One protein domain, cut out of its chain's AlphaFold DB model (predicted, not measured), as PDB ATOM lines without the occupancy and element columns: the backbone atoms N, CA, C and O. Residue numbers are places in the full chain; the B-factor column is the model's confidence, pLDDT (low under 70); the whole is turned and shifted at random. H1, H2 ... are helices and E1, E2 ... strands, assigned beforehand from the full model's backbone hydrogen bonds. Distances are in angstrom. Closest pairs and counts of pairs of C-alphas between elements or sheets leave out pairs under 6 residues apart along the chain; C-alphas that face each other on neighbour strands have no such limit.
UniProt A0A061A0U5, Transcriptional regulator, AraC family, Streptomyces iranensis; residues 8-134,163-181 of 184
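This is residues 8 to 134 and 163 to 181 of the 184 residues of the protein "Transcriptional regulator, AraC family" of Streptomyces iranensis (UniProt A0A061A0U5). A strongly twisted four-stranded sheet makes the core, with helices H2, H3 and H4 over one face. A smaller three-stranded sheet lies on the side away from those helices, only partly face to face with the first, and H1 packs on H4 outside the sheets. The printed part has 146 residues, with seven named strands and four named helices in the order E1 E2 E3 E4 E5 E6 H1 H2 H3 H4 E7, class mixed. The sheets, in the orders E4 - E1 - E6 - E7 and E3 - E2 - E5, are antiparallel. The whole is compact, with a radius of gyration of the C-alphas of 15.0 A and spans of 46 by 36 by 27 A.

In the larger sheet E1, residues 8 to 14, is the antiparallel neighbour of E6, residues 56 to 63, with N 11 and O 59 2.8 A apart. On the other side of E1 is edge strand E4, residues 37 to 40, with N 10 and O 38 at 2.8 A. Edge strand E7, residues 174 to 180, is the neighbour of E6, with N 58 and O 178 at 2.8 A. E2, residues 17 to 23, and E3, residues 26 to 32, form a hairpin, with N 19 and O 30 at 2.8 A. E5, residues 46 to 51, is the other neighbour of E2, with N 20 and O 49 at 2.9 A. H2, residues 82 to 89, H3, residues 94 to 105, and H4, residues 111 to 131, are on the same face of the larger sheet: two layers, helices on one face of a sheet. H3 and H4 form a helical hairpin, a shallow tilt of 17 degrees, opposite ways; C-alphas 96 and 121 are closest, 6.7 A. H4, the hub, also touches H2, C-alphas 85 and 129 being closest at 4.8 A. H1, residues 65 to 74, touches H4 at a steep tilt of 56 degrees, C-alphas 68 and 122 being closest at 6.3 A. In H1, H2, H3 and H4 every O i to N i+4 pair is within hydrogen-bond range.

E1 begins at C-alpha 8, (46.909, -40.208, 11.479), and is 18.6 A long. E6 is 22.5 A long. H3 is 16.2 A and H4 29.8 A long, H4 ending at C-alpha 131, (44.051, -46.251, -7.671). E7, 18.3 A long, ends at C-alpha 180, (38.697, -31.536, 23.729).

The C-alphas of Val 53 and Gly 76 are farthest apart, 46.1 A. Residues 135 to 162 are not printed; C-alphas 134 and 163 are 36.7 A apart across the cut. Of the links that are printed whole, H1 to H2 is short and the others are tight. Mean pLDDT of the printed part is 77.5; residues 130 to 134 and 163 to 175 are among those under 70.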
ATOM      1  N   HIS A   8      47.912 -40.540  10.469       88.81
ATOM      2  CA  HIS A   8      46.909 -40.208  11.479       88.81
ATOM      3  C   HIS A   8      45.533 -40.035  10.854       88.81
ATOM      4  O   HIS A   8      45.318 -39.110  10.069       88.81
ATOM      5  N   LEU A   9      44.589 -40.867  11.287       89.94
ATOM      6  CA  LEU A   9      43.171 -40.741  10.965       89.94
ATOM      7  C   LEU A   9      42.424 -40.173  12.168       89.94
ATOM      8  O   LEU A   9      42.686 -40.558  13.308       89.94
ATOM      9  N   VAL A  10      41.487 -39.261  11.922       89.62
ATOM     10  CA  VAL A  10      40.666 -38.631  12.956       89.62
ATOM     11  C   VAL A  10      39.199 -38.709  12.561       89.62
ATOM     12  O   VAL A  10      38.826 -38.283  11.475       89.62
ATOM     13  N   LEU A  11      38.365 -39.205  13.469       90.19
ATOM     14  CA  LEU A  11      36.914 -39.220  13.347       90.19
ATOM     15  C   LEU A  11      36.314 -38.362  14.455       90.19
ATOM     16  O   LEU A  11      36.574 -38.589  15.638       90.19
ATOM     17  N   THR A  12      35.465 -37.410  14.087       89.62
ATOM     18  CA  THR A  12      34.632 -36.693  15.057       89.62
ATOM     19  C   THR A  12      33.435 -37.566  15.413       89.62
ATOM     20  O   THR A  12      32.635 -37.908  14.545       89.62
ATOM     21  N   VAL A  13      33.306 -37.950  16.682       87.56
ATOM     22  CA  VAL A  13      32.203 -38.812  17.141       87.56
ATOM     23  C   VAL A  13      31.111 -38.041  17.866       87.56
ATOM     24  O   VAL A  13      29.966 -38.477  17.847       87.56
ATOM     25  N   GLU A  14      31.442 -36.897  18.464       85.25
ATOM     26  CA  GLU A  14      30.493 -36.058  19.196       85.25
ATOM     27  C   GLU A  14      30.958 -34.597  19.218       85.25
ATOM     28  O   GLU A  14      32.162 -34.315  19.187       85.25
ATOM     29  N   GLY A  15      30.000 -33.678  19.330       85.50
ATOM     30  CA  GLY A  15      30.239 -32.240  19.380       85.50
ATOM     31  C   GLY A  15      30.400 -31.613  17.999       85.50
ATOM     32  O   GLY A  15      30.291 -32.280  16.970       85.50
ATOM     33  N   ALA A  16      30.643 -30.306  17.979       82.44
ATOM     34  CA  ALA A  16      30.871 -29.562  16.751       82.44
ATOM     35  C   ALA A  16      31.909 -28.466  16.972       82.44
ATOM     36  O   ALA A  16      31.831 -27.741  17.958       82.44
ATOM     37  N   ALA A  17      32.857 -28.319  16.048       81.56
ATOM     38  CA  ALA A  17      33.901 -27.309  16.147       81.56
ATOM     39  C   ALA A  17      34.237 -26.708  14.783       81.56
ATOM     40  O   ALA A  17      34.307 -27.409  13.773       81.56
ATOM     41  N   ALA A  18      34.530 -25.410  14.767       80.75
ATOM     42  CA  ALA A  18      35.273 -24.812  13.672       80.75
ATOM     43  C   ALA A  18      36.754 -25.160  13.861       80.75
ATOM     44  O   ALA A  18      37.383 -24.782  14.856       80.75
ATOM     45  N   MET A  19      37.294 -25.908  12.907       80.44
ATOM     46  CA  MET A  19      38.696 -26.264  12.830       80.44
ATOM     47  C   MET A  19      39.404 -25.366  11.840       80.44
ATOM     48  O   MET A  19      38.972 -25.188  10.702       80.44
ATOM     49  N   GLU A  20      40.577 -24.920  12.239       77.00
ATOM     50  CA  GLU A  20      41.550 -24.352  11.340       77.00
ATOM     51  C   GLU A  20      42.842 -25.161  11.413       77.00
ATOM     52  O   GLU A  20      43.451 -25.283  12.476       77.00
ATOM     53  N   THR A  21      43.261 -25.699  10.275       76.06
ATOM     54  CA  THR A  21      44.499 -26.461  10.140       76.06
ATOM     55  C   THR A  21      45.454 -25.701   9.229       76.06
ATOM     56  O   THR A  21      45.138 -25.447   8.066       76.06
ATOM     57  N   CYS A  22      46.625 -25.351   9.751       69.88
ATOM     58  CA  CYS A  22      47.734 -24.790   8.991       69.88
ATOM     59  C   CYS A  22      48.789 -25.875   8.769       69.88
ATOM     60  O   CYS A  22      49.430 -26.303   9.728       69.88
ATOM     61  N   THR A  23      48.980 -26.299   7.522       72.56
ATOM     62  CA  THR A  23      49.905 -27.371   7.127       72.56
ATOM     63  C   THR A  23      50.809 -26.845   6.016       72.56
ATOM     64  O   THR A  23      50.303 -26.391   4.992       72.56
ATOM     65  N   GLY A  24      52.131 -26.835   6.217       68.06
ATOM     66  CA  GLY A  24      53.083 -26.350   5.201       68.06
ATOM     67  C   GLY A  24      52.793 -24.928   4.686       68.06
ATOM     68  O   GLY A  24      52.894 -24.671   3.491       68.06
ATOM     69  N   GLY A  25      52.328 -24.027   5.560       70.62
ATOM     70  CA  GLY A  25      51.930 -22.656   5.199       70.62
ATOM     71  C   GLY A  25      50.534 -22.520   4.573       70.62
ATOM     72  O   GLY A  25      50.044 -21.405   4.416       70.62
ATOM     73  N   ARG A  26      49.843 -23.627   4.267       70.94
ATOM     74  CA  ARG A  26      48.464 -23.612   3.762       70.94
ATOM     75  C   ARG A  26      47.473 -23.686   4.911       70.94
ATOM     76  O   ARG A  26      47.499 -24.623   5.705       70.94
ATOM     77  N   ARG A  27      46.566 -22.717   4.961       74.50
ATOM     78  CA  ARG A  27      45.482 -22.643   5.940       74.50
ATOM     79  C   ARG A  27      44.216 -23.248   5.342       74.50
ATOM     80  O   ARG A  27      43.757 -22.808   4.293       74.50
ATOM     81  N   ARG A  28      43.647 -24.252   6.003       73.62
ATOM     82  CA  ARG A  28      42.348 -24.842   5.660       73.62
ATOM     83  C   ARG A  28      41.402 -24.697   6.841       73.62
ATOM     84  O   ARG A  28      41.755 -25.049   7.962       73.62
ATOM     85  N   GLN A  29      40.199 -24.203   6.576       76.50
ATOM     86  CA  GLN A  29      39.116 -24.186   7.552       76.50
ATOM     87  C   GLN A  29      38.132 -25.309   7.240       76.50
ATOM     88  O   GLN A  29      37.763 -25.514   6.083       76.50
ATOM     89  N   ARG A  30      37.727 -26.051   8.268       75.31
ATOM     90  CA  ARG A  30      36.727 -27.117   8.170       75.31
ATOM     91  C   ARG A  30      35.802 -27.067   9.374       75.31
ATOM     92  O   ARG A  30      36.231 -26.752  10.478       75.31
ATOM     93  N   HIS A  31      34.545 -27.420   9.158       80.88
ATOM     94  CA  HIS A  31      33.609 -27.656  10.248       80.88
ATOM     95  C   HIS A  31      33.656 -29.139  10.593       80.88
ATOM     96  O   HIS A  31      33.461 -29.988   9.726       80.88
ATOM     97  N   TRP A  32      33.977 -29.441  11.843       83.19
ATOM     98  CA  TRP A  32      33.933 -30.792  12.376       83.19
ATOM     99  C   TRP A  32      32.572 -31.003  13.014       83.19
ATOM    100  O   TRP A  32      32.191 -30.270  13.922       83.19
ATOM    101  N   THR A  33      31.849 -31.993  12.512       85.88
ATOM    102  CA  THR A  33      30.571 -32.479  13.039       85.88
ATOM    103  C   THR A  33      30.666 -33.995  13.190       85.88
ATOM    104  O   THR A  33      31.553 -34.603  12.582       85.88
ATOM    105  N   PRO A  34      29.784 -34.646  13.962       87.62
ATOM    106  CA  PRO A  34      29.827 -36.096  14.111       87.62
ATOM    107  C   PRO A  34      29.778 -36.798  12.742       87.62
ATOM    108  O   PRO A  34      29.008 -36.397  11.873       87.62
ATOM    109  N   GLY A  35      30.631 -37.808  12.545       86.62
ATOM    110  CA  GLY A  35      30.818 -38.504  11.261       86.62
ATOM    111  C   GLY A  35      31.876 -37.884  10.343       86.62
ATOM    112  O   GLY A  35      32.271 -38.499   9.362       86.62
ATOM    113  N   GLN A  36      32.396 -36.691  10.655       88.31
ATOM    114  CA  GLN A  36      33.463 -36.095   9.848       88.31
ATOM    115  C   GLN A  36      34.802 -36.794  10.077       88.31
ATOM    116  O   GLN A  36      35.288 -36.880  11.212       88.31
ATOM    117  N   LEU A  37      35.397 -37.224   8.965       89.88
ATOM    118  CA  LEU A  37      36.729 -37.801   8.880       89.88
ATOM    119  C   LEU A  37      37.762 -36.745   8.479       89.88
ATOM    120  O   LEU A  37      37.497 -35.841   7.687       89.88
ATOM    121  N   ASP A  38      38.967 -36.889   9.013       89.38
ATOM    122  CA  ASP A  38      40.139 -36.107   8.643       89.38
ATOM    123  C   ASP A  38      41.386 -36.995   8.674       89.38
ATOM    124  O   ASP A  38      41.457 -37.974   9.419       89.38
ATOM    125  N   MET A  39      42.386 -36.636   7.875       88.38
ATOM    126  CA  MET A  39      43.661 -37.341   7.805       88.38
ATOM    127  C   MET A  39      44.799 -36.325   7.833       88.38
ATOM    128  O   MET A  39      44.807 -35.365   7.061       88.38
ATOM    129  N   ALA A  40      45.775 -36.532   8.719       85.06
ATOM    130  CA  ALA A  40      47.009 -35.757   8.666       85.06
ATOM    131  C   ALA A  40      47.936 -36.335   7.591       85.06
ATOM    132  O   ALA A  40      48.093 -37.551   7.487       85.06
ATOM    133  N   VAL A  41      48.558 -35.450   6.814       81.62
ATOM    134  CA  VAL A  41      49.569 -35.828   5.824       81.62
ATOM    135  C   VAL A  41      50.869 -36.179   6.561       81.62
ATOM    136  O   VAL A  41      51.366 -35.326   7.308       81.62
ATOM    137  N   PRO A  42      51.421 -37.391   6.371       82.56
ATOM    138  CA  PRO A  42      52.695 -37.781   6.968       82.56
ATOM    139  C   PRO A  42      53.839 -36.831   6.590       82.56
ATOM    140  O   PRO A  42      53.869 -36.277   5.492       82.56
ATOM    141  N   GLY A  43      54.782 -36.626   7.506       76.56
ATOM    142  CA  GLY A  43      55.974 -35.792   7.324       76.56
ATOM    143  C   GLY A  43      55.721 -34.281   7.371       76.56
ATOM    144  O   GLY A  43      56.675 -33.502   7.349       76.56
ATOM    145  N   VAL A  44      54.463 -33.829   7.477       73.81
ATOM    146  CA  VAL A  44      54.135 -32.396   7.473       73.81
ATOM    147  C   VAL A  44      53.632 -31.935   8.835       73.81
ATOM    148  O   VAL A  44      52.588 -32.362   9.332       73.81
ATOM    149  N   ALA A  45      54.362 -30.996   9.441       72.88
ATOM    150  CA  ALA A  45      53.914 -30.343  10.663       72.88
ATOM    151  C   ALA A  45      52.600 -29.591  10.405       72.88
ATOM    152  O   ALA A  45      52.475 -28.824   9.445       72.88
ATOM    153  N   SER A  46      51.625 -29.792  11.292       69.25
ATOM    154  CA  SER A  46      50.327 -29.121  11.210       69.25
ATOM    155  C   SER A  46      49.996 -28.409  12.514       69.25
ATOM    156  O   SER A  46      50.069 -28.986  13.599       69.25
ATOM    157  N   VAL A  47      49.605 -27.143  12.439       73.25
ATOM    158  CA  VAL A  47      49.048 -26.408  13.580       73.25
ATOM    159  C   VAL A  47      47.535 -26.471  13.470       73.25
ATOM    160  O   VAL A  47      46.977 -26.111  12.439       73.25
ATOM    161  N   ARG A  48      46.867 -26.945  14.523       75.56
ATOM    162  CA  ARG A  48      45.406 -27.056  14.575       75.56
ATOM    163  C   ARG A  48      44.867 -26.104  15.631       75.56
ATOM    164  O   ARG A  48      45.284 -26.170  16.788       75.56
ATOM    165  N   ARG A  49      43.953 -25.222  15.235       74.81
ATOM    166  CA  ARG A  49      43.236 -24.311  16.126       74.81
ATOM    167  C   ARG A  49      41.758 -24.665  16.096       74.81
ATOM    168  O   ARG A  49      41.132 -24.686  15.043       74.81
ATOM    169  N   TYR A  50      41.218 -24.916  17.278       71.94
ATOM    170  CA  TYR A  50      39.843 -25.342  17.475       71.94
ATOM    171  C   TYR A  50      39.063 -24.186  18.088       71.94
ATOM    172  O   TYR A  50      39.538 -23.549  19.034       71.94
ATOM    173  N   ARG A  51      37.864 -23.928  17.574       76.62
ATOM    174  CA  ARG A  51      36.854 -23.107  18.242       76.62
ATOM    175  C   ARG A  51      35.587 -23.933  18.372       76.62
ATOM    176  O   ARG A  51      35.029 -24.364  17.367       76.62
ATOM    177  N   SER A  52      35.169 -24.175  19.606       77.06
ATOM    178  CA  SER A  52      33.983 -24.967  19.908       77.06
ATOM    179  C   SER A  52      33.286 -24.413  21.136       77.06
ATOM    180  O   SER A  52      33.943 -24.183  22.150       77.06
ATOM    181  N   VAL A  53      31.966 -24.272  21.043       75.31
ATOM    182  CA  VAL A  53      31.079 -23.896  22.155       75.31
ATOM    183  C   VAL A  53      30.559 -25.114  22.929       75.31
ATOM    184  O   VAL A  53      29.948 -24.963  23.981       75.31
ATOM    185  N   VAL A  54      30.815 -26.329  22.428       79.12
ATOM    186  CA  VAL A  54      30.449 -27.600  23.072       79.12
ATOM    187  C   VAL A  54      31.684 -28.487  23.275       79.12
ATOM    188  O   VAL A  54      32.669 -28.353  22.542       79.12
ATOM    189  N   PRO A  55      31.683 -29.411  24.248       78.19
ATOM    190  CA  PRO A  55      32.695 -30.459  24.303       78.19
ATOM    191  C   PRO A  55      32.739 -31.237  22.985       78.19
ATOM    192  O   PRO A  55      31.701 -31.504  22.381       78.19
ATOM    193  N   MET A  56      33.941 -31.593  22.535       82.62
ATOM    194  CA  MET A  56      34.132 -32.366  21.310       82.62
ATOM    195  C   MET A  56      34.856 -33.668  21.625       82.62
ATOM    196  O   MET A  56      35.882 -33.665  22.311       82.62
ATOM    197  N   ARG A  57      34.354 -34.775  21.080       83.88
ATOM    198  CA  ARG A  57      34.973 -36.094  21.203       83.88
ATOM    199  C   ARG A  57      35.412 -36.583  19.833       83.88
ATOM    200  O   ARG A  57      34.650 -36.568  18.867       83.88
ATOM    201  N   THR A  58      36.657 -37.033  19.767       86.50
ATOM    202  CA  THR A  58      37.277 -37.552  18.548       86.50
ATOM    203  C   THR A  58      37.930 -38.900  18.812       86.50
ATOM    204  O   THR A  58      38.471 -39.131  19.895       86.50
ATOM    205  N   LEU A  59      37.883 -39.780  17.819       88.19
ATOM    206  CA  LEU A  59      38.680 -40.998  17.756       88.19
ATOM    207  C   LEU A  59      39.862 -40.740  16.835       88.19
ATOM    208  O   LEU A  59      39.689 -40.216  15.739       88.19
ATOM    209  N   GLN A  60      41.057 -41.083  17.289       88.12
ATOM    210  CA  GLN A  60      42.286 -40.921  16.531       88.12
ATOM    211  C   GLN A  60      42.942 -42.282  16.385       88.12
ATOM    212  O   GLN A  60      43.212 -42.931  17.390       88.12
ATOM    213  N   VAL A  61      43.205 -42.703  15.155       86.75
ATOM    214  CA  VAL A  61      43.956 -43.928  14.879       86.75
ATOM    215  C   VAL A  61      45.321 -43.530  14.352       86.75
ATOM    216  O   VAL A  61      45.440 -42.735  13.420       86.75
ATOM    217  N   HIS A  62      46.339 -44.068  15.006       86.94
ATOM    218  CA  HIS A  62      47.734 -43.897  14.658       86.94
ATOM    219  C   HIS A  62      48.253 -45.156  13.980       86.94
ATOM    220  O   HIS A  62      48.276 -46.208  14.619       86.94
ATOM    221  N   ILE A  63      48.686 -45.047  12.728       85.31
ATOM    222  CA  ILE A  63      49.283 -46.154  11.982       85.31
ATOM    223  C   ILE A  63      50.779 -45.857  11.822       85.31
ATOM    224  O   ILE A  63      51.124 -44.870  11.164       85.31
ATOM    225  N   PRO A  64      51.663 -46.690  12.400       84.50
ATOM    226  CA  PRO A  64      53.102 -46.478  12.332       84.50
ATOM    227  C   PRO A  64      53.638 -46.426  10.900       84.50
ATOM    228  O   PRO A  64      53.218 -47.207  10.038       84.50
ATOM    229  N   ARG A  65      54.641 -45.575  10.660       84.12
ATOM    230  CA  ARG A  65      55.347 -45.446   9.375       84.12
ATOM    231  C   ARG A  65      55.802 -46.795   8.825       84.12
ATOM    232  O   ARG A  65      55.719 -47.020   7.622       84.12
ATOM    233  N   VAL A  66      56.286 -47.692   9.687       84.00
ATOM    234  CA  VAL A  66      56.762 -49.024   9.272       84.00
ATOM    235  C   VAL A  66      55.647 -49.852   8.628       84.00
ATOM    236  O   VAL A  66      55.877 -50.498   7.608       84.00
ATOM    237  N   THR A  67      54.428 -49.774   9.163       84.00
ATOM    238  CA  THR A  67      53.250 -50.444   8.606       84.00
ATOM    239  C   THR A  67      52.882 -49.829   7.263       84.00
ATOM    240  O   THR A  67      52.694 -50.555   6.294       84.00
ATOM    241  N   VAL A  68      52.878 -48.495   7.173       84.19
ATOM    242  CA  VAL A  68      52.619 -47.775   5.915       84.19
ATOM    243  C   VAL A  68      53.631 -48.168   4.837       84.19
ATOM    244  O   VAL A  68      53.231 -48.552   3.744       84.19
ATOM    245  N   ALA A  69      54.930 -48.109   5.141       84.88
ATOM    246  CA  ALA A  69      56.000 -48.430   4.196       84.88
ATOM    247  C   ALA A  69      55.895 -49.874   3.689       84.88
ATOM    248  O   ALA A  69      55.895 -50.102   2.481       84.88
ATOM    249  N   ARG A  70      55.695 -50.835   4.601       85.06
ATOM    250  CA  ARG A  70      55.492 -52.244   4.247       85.06
ATOM    251  C   ARG A  70      54.283 -52.436   3.332       85.06
ATOM    252  O   ARG A  70      54.359 -53.186   2.365       85.06
ATOM    253  N   THR A  71      53.166 -51.769   3.618       85.25
ATOM    254  CA  THR A  71      51.973 -51.859   2.771       85.25
ATOM    255  C   THR A  71      52.211 -51.245   1.391       85.25
ATOM    256  O   THR A  71      51.762 -51.806   0.400       85.25
ATOM    257  N   VAL A  72      52.947 -50.135   1.294       86.00
ATOM    258  CA  VAL A  72      53.313 -49.535  -0.001       86.00
ATOM    259  C   VAL A  72      54.162 -50.490  -0.833       86.00
ATOM    260  O   VAL A  72      53.865 -50.693  -2.008       86.00
ATOM    261  N   GLU A  73      55.168 -51.124  -0.230       86.62
ATOM    262  CA  GLU A  73      55.981 -52.149  -0.898       86.62
ATOM    263  C   GLU A  73      55.112 -53.310  -1.402       86.62
ATOM    264  O   GLU A  73      55.215 -53.705  -2.562       86.62
ATOM    265  N   GLN A  74      54.188 -53.802  -0.572       85.12
ATOM    266  CA  GLN A  74      53.248 -54.869  -0.942       85.12
ATOM    267  C   GLN A  74      52.274 -54.468  -2.061       85.12
ATOM    268  O   GLN A  74      51.822 -55.328  -2.814       85.12
ATOM    269  N   LEU A  75      51.958 -53.178  -2.188       83.06
ATOM    270  CA  LEU A  75      51.110 -52.631  -3.250       83.06
ATOM    271  C   LEU A  75      51.879 -52.315  -4.546       83.06
ATOM    272  O   LEU A  75      51.284 -51.777  -5.478       83.06
ATOM    273  N   GLY A  76      53.167 -52.668  -4.631       82.31
ATOM    274  CA  GLY A  76      53.995 -52.485  -5.828       82.31
ATOM    275  C   GLY A  76      54.954 -51.294  -5.767       82.31
ATOM    276  O   GLY A  76      55.564 -50.959  -6.778       82.31
ATOM    277  N   GLY A  77      55.106 -50.650  -4.604       79.00
ATOM    278  CA  GLY A  77      56.095 -49.587  -4.386       79.00
ATOM    279  C   GLY A  77      55.784 -48.259  -5.083       79.00
ATOM    280  O   GLY A  77      56.652 -47.389  -5.158       79.00
ATOM    281  N   GLU A  78      54.568 -48.085  -5.605       77.06
ATOM    282  CA  GLU A  78      54.173 -46.853  -6.284       77.06
ATOM    283  C   GLU A  78      54.172 -45.644  -5.339       77.06
ATOM    284  O   GLU A  78      53.931 -45.742  -4.131       77.06
ATOM    285  N   ARG A  79      54.435 -44.460  -5.905       78.69
ATOM    286  CA  ARG A  79      54.462 -43.217  -5.135       78.69
ATOM    287  C   ARG A  79      53.061 -42.888  -4.620       78.69
ATOM    288  O   ARG A  79      52.141 -42.645  -5.392       78.69
ATOM    289  N   VAL A  80      52.938 -42.799  -3.300       82.25
ATOM    290  CA  VAL A  80      51.682 -42.479  -2.620       82.25
ATOM    291  C   VAL A  80      51.386 -40.980  -2.677       82.25
ATOM    292  O   VAL A  80      52.193 -40.157  -2.238       82.25
ATOM    293  N   ASP A  81      50.198 -40.619  -3.163       85.19
ATOM    294  CA  ASP A  81      49.665 -39.258  -3.070       85.19
ATOM    295  C   ASP A  81      48.855 -39.078  -1.772       85.19
ATOM    296  O   ASP A  81      47.637 -39.286  -1.718       85.19
ATOM    297  N   TYR A  82      49.551 -38.686  -0.702       84.06
ATOM    298  CA  TYR A  82      48.949 -38.482   0.618       84.06
ATOM    299  C   TYR A  82      47.936 -37.326   0.669       84.06
ATOM    300  O   TYR A  82      47.015 -37.355   1.485       84.06
ATOM    301  N   GLU A  83      48.065 -36.313  -0.190       83.19
ATOM    302  CA  GLU A  83      47.123 -35.185  -0.246       83.19
ATOM    303  C   GLU A  83      45.796 -35.614  -0.881       83.19
ATOM    304  O   GLU A  83      44.709 -35.271  -0.391       83.19
ATOM    305  N   ARG A  84      45.870 -36.426  -1.941       83.44
ATOM    306  CA  ARG A  84      44.697 -37.063  -2.545       83.44
ATOM    307  C   ARG A  84      44.019 -38.010  -1.563       83.44
ATOM    308  O   ARG A  84      42.800 -37.935  -1.418       83.44
ATOM    309  N   MET A  85      44.786 -38.836  -0.847       86.50
ATOM    310  CA  MET A  85      44.253 -39.697   0.220       86.50
ATOM    311  C   MET A  85      43.526 -38.885   1.287       86.50
ATOM    312  O   MET A  85      42.379 -39.188   1.607       86.50
ATOM    313  N   ALA A  86      44.149 -37.817   1.794       85.81
ATOM    314  CA  ALA A  86      43.540 -36.980   2.820       85.81
ATOM    315  C   ALA A  86      42.240 -36.328   2.334       85.81
ATOM    316  O   ALA A  86      41.276 -36.203   3.089       85.81
ATOM    317  N   THR A  87      42.180 -35.956   1.055       84.88
ATOM    318  CA  THR A  87      40.964 -35.421   0.432       84.88
ATOM    319  C   THR A  87      39.875 -36.487   0.293       84.88
ATOM    320  O   THR A  87      38.718 -36.197   0.588       84.88
ATOM    321  N   ALA A  88      40.233 -37.711  -0.106       84.62
ATOM    322  CA  ALA A  88      39.304 -38.831  -0.223       84.62
ATOM    323  C   ALA A  88      38.723 -39.228   1.143       84.62
ATOM    324  O   ALA A  88      37.505 -39.286   1.293       84.62
ATOM    325  N   VAL A  89      39.566 -39.379   2.166       87.81
ATOM    326  CA  VAL A  89      39.127 -39.657   3.543       87.81
ATOM    327  C   VAL A  89      38.188 -38.558   4.042       87.81
ATOM    328  O   VAL A  89      37.092 -38.844   4.519       87.81
ATOM    329  N   ALA A  90      38.564 -37.291   3.849       86.94
ATOM    330  CA  ALA A  90      37.754 -36.151   4.271       86.94
ATOM    331  C   ALA A  90      36.465 -35.948   3.453       86.94
ATOM    332  O   ALA A  90      35.668 -35.072   3.793       86.94
ATOM    333  N   SER A  91      36.257 -36.707   2.371       85.81
ATOM    334  CA  SER A  91      34.990 -36.714   1.629       85.81
ATOM    335  C   SER A  91      33.919 -37.605   2.270       85.81
ATOM    336  O   SER A  91      32.757 -37.506   1.882       85.81
ATOM    337  N   GLY A  92      34.290 -38.392   3.288       83.88
ATOM    338  CA  GLY A  92      33.381 -39.256   4.040       83.88
ATOM    339  C   GLY A  92      33.407 -40.698   3.544       83.88
ATOM    340  O   GLY A  92      32.417 -41.178   3.002       83.88
ATOM    341  N   ASP A  93      34.540 -41.378   3.722       86.56
ATOM    342  CA  ASP A  93      34.677 -42.808   3.432       86.56
ATOM    343  C   ASP A  93      33.921 -43.658   4.482       86.56
ATOM    344  O   ASP A  93      34.352 -43.712   5.642       86.56
ATOM    345  N   PRO A  94      32.818 -44.344   4.114       87.38
ATOM    346  CA  PRO A  94      31.999 -45.076   5.081       87.38
ATOM    347  C   PRO A  94      32.726 -46.260   5.723       87.38
ATOM    348  O   PRO A  94      32.434 -46.619   6.864       87.38
ATOM    349  N   LEU A  95      33.672 -46.874   5.006       89.75
ATOM    350  CA  LEU A  95      34.427 -48.028   5.485       89.75
ATOM    351  C   LEU A  95      35.424 -47.597   6.562       89.75
ATOM    352  O   LEU A  95      35.542 -48.242   7.608       89.75
ATOM    353  N   VAL A  96      36.100 -46.469   6.324       91.38
ATOM    354  CA  VAL A  96      37.005 -45.852   7.302       91.38
ATOM    355  C   VAL A  96      36.219 -45.411   8.530       91.38
ATOM    356  O   VAL A  96      36.608 -45.743   9.649       91.38
ATOM    357  N   GLU A  97      35.089 -44.723   8.340       91.19
ATOM    358  CA  GLU A  97      34.245 -44.285   9.453       91.19
ATOM    359  C   GLU A  97      33.790 -45.474  10.303       91.19
ATOM    360  O   GLU A  97      33.977 -45.465  11.523       91.19
ATOM    361  N   HIS A  98      33.218 -46.501   9.672       91.31
ATOM    362  CA  HIS A  98      32.704 -47.671  10.373       91.31
ATOM    363  C   HIS A  98      33.806 -48.381  11.164       91.31
ATOM    364  O   HIS A  98      33.644 -48.627  12.358       91.31
ATOM    365  N   THR A  99      34.960 -48.627  10.539       90.81
ATOM    366  CA  THR A  99      36.101 -49.283  11.196       90.81
ATOM    367  C   THR A  99      36.594 -48.474  12.397       90.81
ATOM    368  O   THR A  99      36.827 -49.029  13.471       90.81
ATOM    369  N   MET A 100      36.695 -47.147  12.260       89.38
ATOM    370  CA  MET A 100      37.089 -46.273  13.367       89.38
ATOM    371  C   MET A 100      36.065 -46.278  14.507       89.38
ATOM    372  O   MET A 100      36.461 -46.277  15.672       89.38
ATOM    373  N   ARG A 101      34.758 -46.299  14.210       89.25
ATOM    374  CA  ARG A 101      33.716 -46.413  15.245       89.25
ATOM    375  C   ARG A 101      33.790 -47.749  15.973       89.25
ATOM    376  O   ARG A 101      33.715 -47.746  17.198       89.25
ATOM    377  N   SER A 102      33.989 -48.846  15.247       88.00
ATOM    378  CA  SER A 102      34.149 -50.181  15.831       88.00
ATOM    379  C   SER A 102      35.367 -50.245  16.754       88.00
ATOM    380  O   SER A 102      35.238 -50.696  17.889       88.00
ATOM    381  N   LEU A 103      36.500 -49.661  16.346       85.44
ATOM    382  CA  LEU A 103      37.685 -49.506  17.203       85.44
ATOM    383  C   LEU A 103      37.412 -48.697  18.478       85.44
ATOM    384  O   LEU A 103      37.950 -49.009  19.532       85.44
ATOM    385  N   GLY A 104      36.600 -47.640  18.400       81.19
ATOM    386  CA  GLY A 104      36.263 -46.822  19.568       81.19
ATOM    387  C   GLY A 104      35.215 -47.438  20.500       81.19
ATOM    388  O   GLY A 104      35.153 -47.051  21.668       81.19
ATOM    389  N   ALA A 105      34.371 -48.336  19.985       78.50
ATOM    390  CA  ALA A 105      33.340 -49.045  20.742       78.50
ATOM    391  C   ALA A 105      33.884 -50.296  21.437       78.50
ATOM    392  O   ALA A 105      33.376 -50.690  22.488       78.50
ATOM    393  N   ALA A 106      34.924 -50.897  20.865       70.62
ATOM    394  CA  ALA A 106      35.633 -52.009  21.453       70.62
ATOM    395  C   ALA A 106      36.475 -51.498  22.645       70.62
ATOM    396  O   ALA A 106      37.606 -51.028  22.534       70.62
ATOM    397  N   CYS A 107      35.829 -51.461  23.812       50.88
ATOM    398  CA  CYS A 107      36.447 -51.108  25.085       50.88
ATOM    399  C   CYS A 107      37.520 -52.164  25.398       50.88
ATOM    400  O   CYS A 107      37.186 -53.342  25.451       50.88
ATOM    401  N   GLU A 108      38.781 -51.753  25.574       56.91
ATOM    402  CA  GLU A 108      39.905 -52.657  25.893       56.91
ATOM    403  C   GLU A 108      40.075 -53.831  24.910       56.91
ATOM    404  O   GLU A 108      40.333 -54.959  25.321       56.91
ATOM    405  N   THR A 109      39.897 -53.604  23.604       58.34
ATOM    406  CA  THR A 109      40.070 -54.701  22.640       58.34
ATOM    407  C   THR A 109      41.482 -55.254  22.633       58.34
ATOM    408  O   THR A 109      42.446 -54.492  22.595       58.34
ATOM    409  N   ASP A 110      41.515 -56.584  22.559       69.31
ATOM    410  CA  ASP A 110      42.583 -57.427  22.037       69.31
ATOM    411  C   ASP A 110      43.455 -56.671  21.025       69.31
ATOM    412  O   ASP A 110      42.962 -56.203  19.986       69.31
ATOM    413  N   ASP A 111      44.744 -56.549  21.347       73.56
ATOM    414  CA  ASP A 111      45.758 -55.903  20.515       73.56
ATOM    415  C   ASP A 111      45.703 -56.421  19.068       73.56
ATOM    416  O   ASP A 111      45.920 -55.653  18.128       73.56
ATOM    417  N   LEU A 112      45.290 -57.681  18.867       80.00
ATOM    418  CA  LEU A 112      45.120 -58.288  17.552       80.00
ATOM    419  C   LEU A 112      44.014 -57.628  16.716       80.00
ATOM    420  O   LEU A 112      44.179 -57.458  15.506       80.00
ATOM    421  N   TYR A 113      42.888 -57.238  17.323       81.06
ATOM    422  CA  TYR A 113      41.826 -56.525  16.604       81.06
ATOM    423  C   TYR A 113      42.284 -55.119  16.219       81.06
ATOM    424  O   TYR A 113      42.068 -54.689  15.083       81.06
ATOM    425  N   ALA A 114      42.949 -54.418  17.142       79.88
ATOM    426  CA  ALA A 114      43.492 -53.088  16.885       79.88
ATOM    427  C   ALA A 114      44.528 -53.114  15.750       79.88
ATOM    428  O   ALA A 114      44.467 -52.293  14.831       79.88
ATOM    429  N   GLU A 115      45.428 -54.096  15.774       80.25
ATOM    430  CA  GLU A 115      46.435 -54.309  14.740       80.25
ATOM    431  C   GLU A 115      45.802 -54.681  13.393       80.25
ATOM    432  O   GLU A 115      46.111 -54.060  12.372       80.25
ATOM    433  N   SER A 116      44.852 -55.620  13.384       86.06
ATOM    434  CA  SER A 116      44.160 -56.060  12.164       86.06
ATOM    435  C   SER A 116      43.360 -54.927  11.518       86.06
ATOM    436  O   SER A 116      43.435 -54.718  10.305       86.06
ATOM    437  N   ALA A 117      42.628 -54.145  12.316       87.62
ATOM    438  CA  ALA A 117      41.878 -52.992  11.831       87.62
ATOM    439  C   ALA A 117      42.804 -51.899  11.284       87.62
ATOM    440  O   ALA A 117      42.492 -51.267  10.276       87.62
ATOM    441  N   ALA A 118      43.960 -51.678  11.907       84.31
ATOM    442  CA  ALA A 118      44.931 -50.716  11.413       84.31
ATOM    443  C   ALA A 118      45.623 -51.161  10.123       84.31
ATOM    444  O   ALA A 118      45.799 -50.339   9.224       84.31
ATOM    445  N   ALA A 119      45.969 -52.445  10.002       86.69
ATOM    446  CA  ALA A 119      46.484 -53.016   8.763       86.69
ATOM    447  C   ALA A 119      45.453 -52.879   7.633       86.69
ATOM    448  O   ALA A 119      45.782 -52.428   6.536       86.69
ATOM    449  N   PHE A 120      44.185 -53.176   7.927       90.62
ATOM    450  CA  PHE A 120      43.079 -52.978   6.997       90.62
ATOM    451  C   PHE A 120      42.931 -51.512   6.563       90.62
ATOM    452  O   PHE A 120      42.883 -51.228   5.366       90.62
ATOM    453  N   LEU A 121      42.918 -50.571   7.514       90.69
ATOM    454  CA  LEU A 121      42.849 -49.135   7.227       90.69
ATOM    455  C   LEU A 121      44.040 -48.670   6.378       90.69
ATOM    456  O   LEU A 121      43.848 -47.898   5.439       90.69
ATOM    457  N   ALA A 122      45.253 -49.152   6.667       88.94
ATOM    458  CA  ALA A 122      46.441 -48.834   5.884       88.94
ATOM    459  C   ALA A 122      46.273 -49.284   4.427       88.94
ATOM    460  O   ALA A 122      46.393 -48.462   3.520       88.94
ATOM    461  N   VAL A 123      45.920 -50.554   4.201       90.62
ATOM    462  CA  VAL A 123      45.701 -51.109   2.856       90.62
ATOM    463  C   VAL A 123      44.609 -50.344   2.117       90.62
ATOM    464  O   VAL A 123      44.817 -49.948   0.970       90.62
ATOM    465  N   HIS A 124      43.466 -50.101   2.759       90.69
ATOM    466  CA  HIS A 124      42.320 -49.444   2.133       90.69
ATOM    467  C   HIS A 124      42.645 -48.016   1.689       90.69
ATOM    468  O   HIS A 124      42.502 -47.675   0.512       90.69
ATOM    469  N   VAL A 125      43.159 -47.185   2.602       89.62
ATOM    470  CA  VAL A 125      43.439 -45.778   2.291       89.62
ATOM    471  C   VAL A 125      44.597 -45.665   1.291       89.62
ATOM    472  O   VAL A 125      44.527 -44.839   0.380       89.62
ATOM    473  N   LEU A 126      45.633 -46.508   1.394       87.50
ATOM    474  CA  LEU A 126      46.745 -46.517   0.432       87.50
ATOM    475  C   LEU A 126      46.294 -46.975  -0.957       87.50
ATOM    476  O   LEU A 126      46.666 -46.356  -1.953       87.50
ATOM    477  N   THR A 127      45.425 -47.984  -1.038       85.31
ATOM    478  CA  THR A 127      44.833 -48.416  -2.312       85.31
ATOM    479  C   THR A 127      44.019 -47.287  -2.944       85.31
ATOM    480  O   THR A 127      44.149 -47.044  -4.143       85.31
ATOM    481  N   CYS A 128      43.244 -46.538  -2.150       79.88
ATOM    482  CA  CYS A 128      42.539 -45.345  -2.630       79.88
ATOM    483  C   CYS A 128      43.487 -44.225  -3.089       79.88
ATOM    484  O   CYS A 128      43.171 -43.516  -4.047       79.88
ATOM    485  N   GLY A 129      44.646 -44.063  -2.443       72.25
ATOM    486  CA  GLY A 129      45.677 -43.106  -2.852       72.25
ATOM    487  C   GLY A 129      46.291 -43.432  -4.210       72.25
ATOM    488  O   GLY A 129      46.434 -42.545  -5.053       72.25
ATOM    489  N   VAL A 130      46.583 -44.714  -4.432       67.56
ATOM    490  CA  VAL A 130      47.183 -45.230  -5.666       67.56
ATOM    491  C   VAL A 130      46.161 -45.262  -6.810       67.56
ATOM    492  O   VAL A 130      46.366 -44.665  -7.865       67.56
ATOM    493  N   ARG A 131      45.007 -45.904  -6.598       68.38
ATOM    494  CA  ARG A 131      44.051 -46.251  -7.671       68.38
ATOM    495  C   ARG A 131      42.874 -45.284  -7.802       68.38
ATOM    496  O   ARG A 131      42.152 -45.322  -8.793       68.38
ATOM    497  N   GLY A 132      42.699 -44.378  -6.842       62.84
ATOM    498  CA  GLY A 132      41.483 -43.585  -6.698       62.84
ATOM    499  C   GLY A 132      40.412 -44.337  -5.917       62.84
ATOM    500  O   GLY A 132      40.242 -45.544  -6.057       62.84
ATOM    501  N   CYS A 133      39.702 -43.612  -5.058       57.81
ATOM    502  CA  CYS A 133      38.681 -44.208  -4.208       57.81
ATOM    503  C   CYS A 133      37.358 -44.346  -4.982       57.81
ATOM    504  O   CYS A 133      36.952 -43.388  -5.650       57.81
ATOM    505  N   PRO A 134      36.658 -45.491  -4.893       53.69
ATOM    506  CA  PRO A 134      35.303 -45.604  -5.411       53.69
ATOM    507  C   PRO A 134      34.385 -44.726  -4.552       53.69
ATOM    508  O   PRO A 134      34.027 -45.084  -3.433       53.69
ATOM    509  N   ARG A 163      42.514 -41.272  30.601       30.48
ATOM    510  CA  ARG A 163      42.934 -42.661  30.395       30.48
ATOM    511  C   ARG A 163      43.892 -42.702  29.213       30.48
ATOM    512  O   ARG A 163      43.490 -42.629  28.056       30.48
ATOM    513  N   ARG A 164      45.185 -42.746  29.530       31.33
ATOM    514  CA  ARG A 164      46.215 -43.228  28.611       31.33
ATOM    515  C   ARG A 164      46.118 -44.748  28.619       31.33
ATOM    516  O   ARG A 164      46.456 -45.354  29.624       31.33
ATOM    517  N   ILE A 165      45.677 -45.339  27.517       28.84
ATOM    518  CA  ILE A 165      46.006 -46.733  27.232       28.84
ATOM    519  C   ILE A 165      47.334 -46.658  26.484       28.84
ATOM    520  O   ILE A 165      47.409 -46.157  25.360       28.84
ATOM    521  N   ALA A 166      48.406 -46.971  27.205       27.81
ATOM    522  CA  ALA A 166      49.742 -47.109  26.662       27.81
ATOM    523  C   ALA A 166      50.034 -48.604  26.615       27.81
ATOM    524  O   ALA A 166      50.269 -49.208  27.657       27.81
ATOM    525  N   ILE A 167      50.006 -49.174  25.416       30.98
ATOM    526  CA  ILE A 167      50.683 -50.433  25.134       30.98
ATOM    527  C   ILE A 167      51.845 -50.066  24.215       30.98
ATOM    528  O   ILE A 167      51.685 -49.363  23.215       30.98
ATOM    529  N   ALA A 168      53.037 -50.393  24.700       33.44
ATOM    530  CA  ALA A 168      54.316 -49.999  24.154       33.44
ATOM    531  C   ALA A 168      54.802 -51.063  23.165       33.44
ATOM    532  O   ALA A 168      55.554 -51.956  23.536       33.44
ATOM    533  N   ASP A 169      54.402 -50.929  21.905       40.72
ATOM    534  CA  ASP A 169      55.178 -51.414  20.762       40.72
ATOM    535  C   ASP A 169      55.117 -50.326  19.670       40.72
ATOM    536  O   ASP A 169      54.023 -49.917  19.273       40.72
ATOM    537  N   PRO A 170      56.260 -49.799  19.188       45.78
ATOM    538  CA  PRO A 170      56.291 -48.843  18.079       45.78
ATOM    539  C   PRO A 170      55.726 -49.394  16.754       45.78
ATOM    540  O   PRO A 170      55.549 -48.623  15.812       45.78
ATOM    541  N   ARG A 171      55.453 -50.702  16.657       50.31
ATOM    542  CA  ARG A 171      54.804 -51.360  15.511       50.31
ATOM    543  C   ARG A 171      53.286 -51.437  15.627       50.31
ATOM    544  O   ARG A 171      52.619 -51.604  14.607       50.31
ATOM    545  N   THR A 172      52.738 -51.283  16.828       57.53
ATOM    546  CA  THR A 172      51.303 -51.442  17.053       57.53
ATOM    547  C   THR A 172      50.578 -50.140  16.767       57.53
ATOM    548  O   THR A 172      50.989 -49.044  17.161       57.53
ATOM    549  N   ALA A 173      49.471 -50.252  16.046       61.22
ATOM    550  CA  ALA A 173      48.598 -49.125  15.824       61.22
ATOM    551  C   ALA A 173      47.856 -48.752  17.103       61.22
ATOM    552  O   ALA A 173      47.368 -49.608  17.834       61.22
ATOM    553  N   ILE A 174      47.750 -47.452  17.365       66.56
ATOM    554  CA  ILE A 174      47.189 -46.965  18.625       66.56
ATOM    555  C   ILE A 174      45.925 -46.174  18.327       66.56
ATOM    556  O   ILE A 174      45.980 -45.079  17.758       66.56
ATOM    557  N   ALA A 175      44.784 -46.713  18.752       67.56
ATOM    558  CA  ALA A 175      43.530 -45.979  18.804       67.56
ATOM    559  C   ALA A 175      43.469 -45.164  20.105       67.56
ATOM    560  O   ALA A 175      43.657 -45.683  21.205       67.56
ATOM    561  N   ARG A 176      43.225 -43.857  19.996       70.44
ATOM    562  CA  ARG A 176      43.100 -42.945  21.136       70.44
ATOM    563  C   ARG A 176      41.816 -42.148  21.039       70.44
ATOM    564  O   ARG A 176      41.521 -41.529  20.020       70.44
ATOM    565  N   ILE A 177      41.089 -42.100  22.146       69.56
ATOM    566  CA  ILE A 177      39.923 -41.235  22.288       69.56
ATOM    567  C   ILE A 177      40.400 -39.907  22.868       69.56
ATOM    568  O   ILE A 177      40.923 -39.860  23.982       69.56
ATOM    569  N   HIS A 178      40.228 -38.824  22.118       73.44
ATOM    570  CA  HIS A 178      40.549 -37.482  22.577       73.44
ATOM    571  C   HIS A 178      39.270 -36.679  22.804       73.44
ATOM    572  O   HIS A 178      38.463 -36.507  21.888       73.44
ATOM    573  N   VAL A 179      39.115 -36.165  24.025       67.50
ATOM    574  CA  VAL A 179      38.049 -35.229  24.397       67.50
ATOM    575  C   VAL A 179      38.674 -33.847  24.543       67.50
ATOM    576  O   VAL A 179      39.498 -33.626  25.434       67.50
ATOM    577  N   ALA A 180      38.297 -32.930  23.657       65.94
ATOM    578  CA  ALA A 180      38.697 -31.536  23.729       65.94
ATOM    579  C   ALA A 180      37.603 -30.739  24.463       65.94
ATOM    580  O   ALA A 180      36.434 -30.806  24.064       65.94
ATOM    581  N   PRO A 181      37.943 -29.984  25.524       63.16
ATOM    582  CA  PRO A 181      36.978 -29.111  26.174       63.16
ATOM    583  C   PRO A 181      36.562 -27.988  25.214       63.16
ATOM    584  O   PRO A 181      37.400 -27.442  24.490       63.16
TER     585      PRO A 181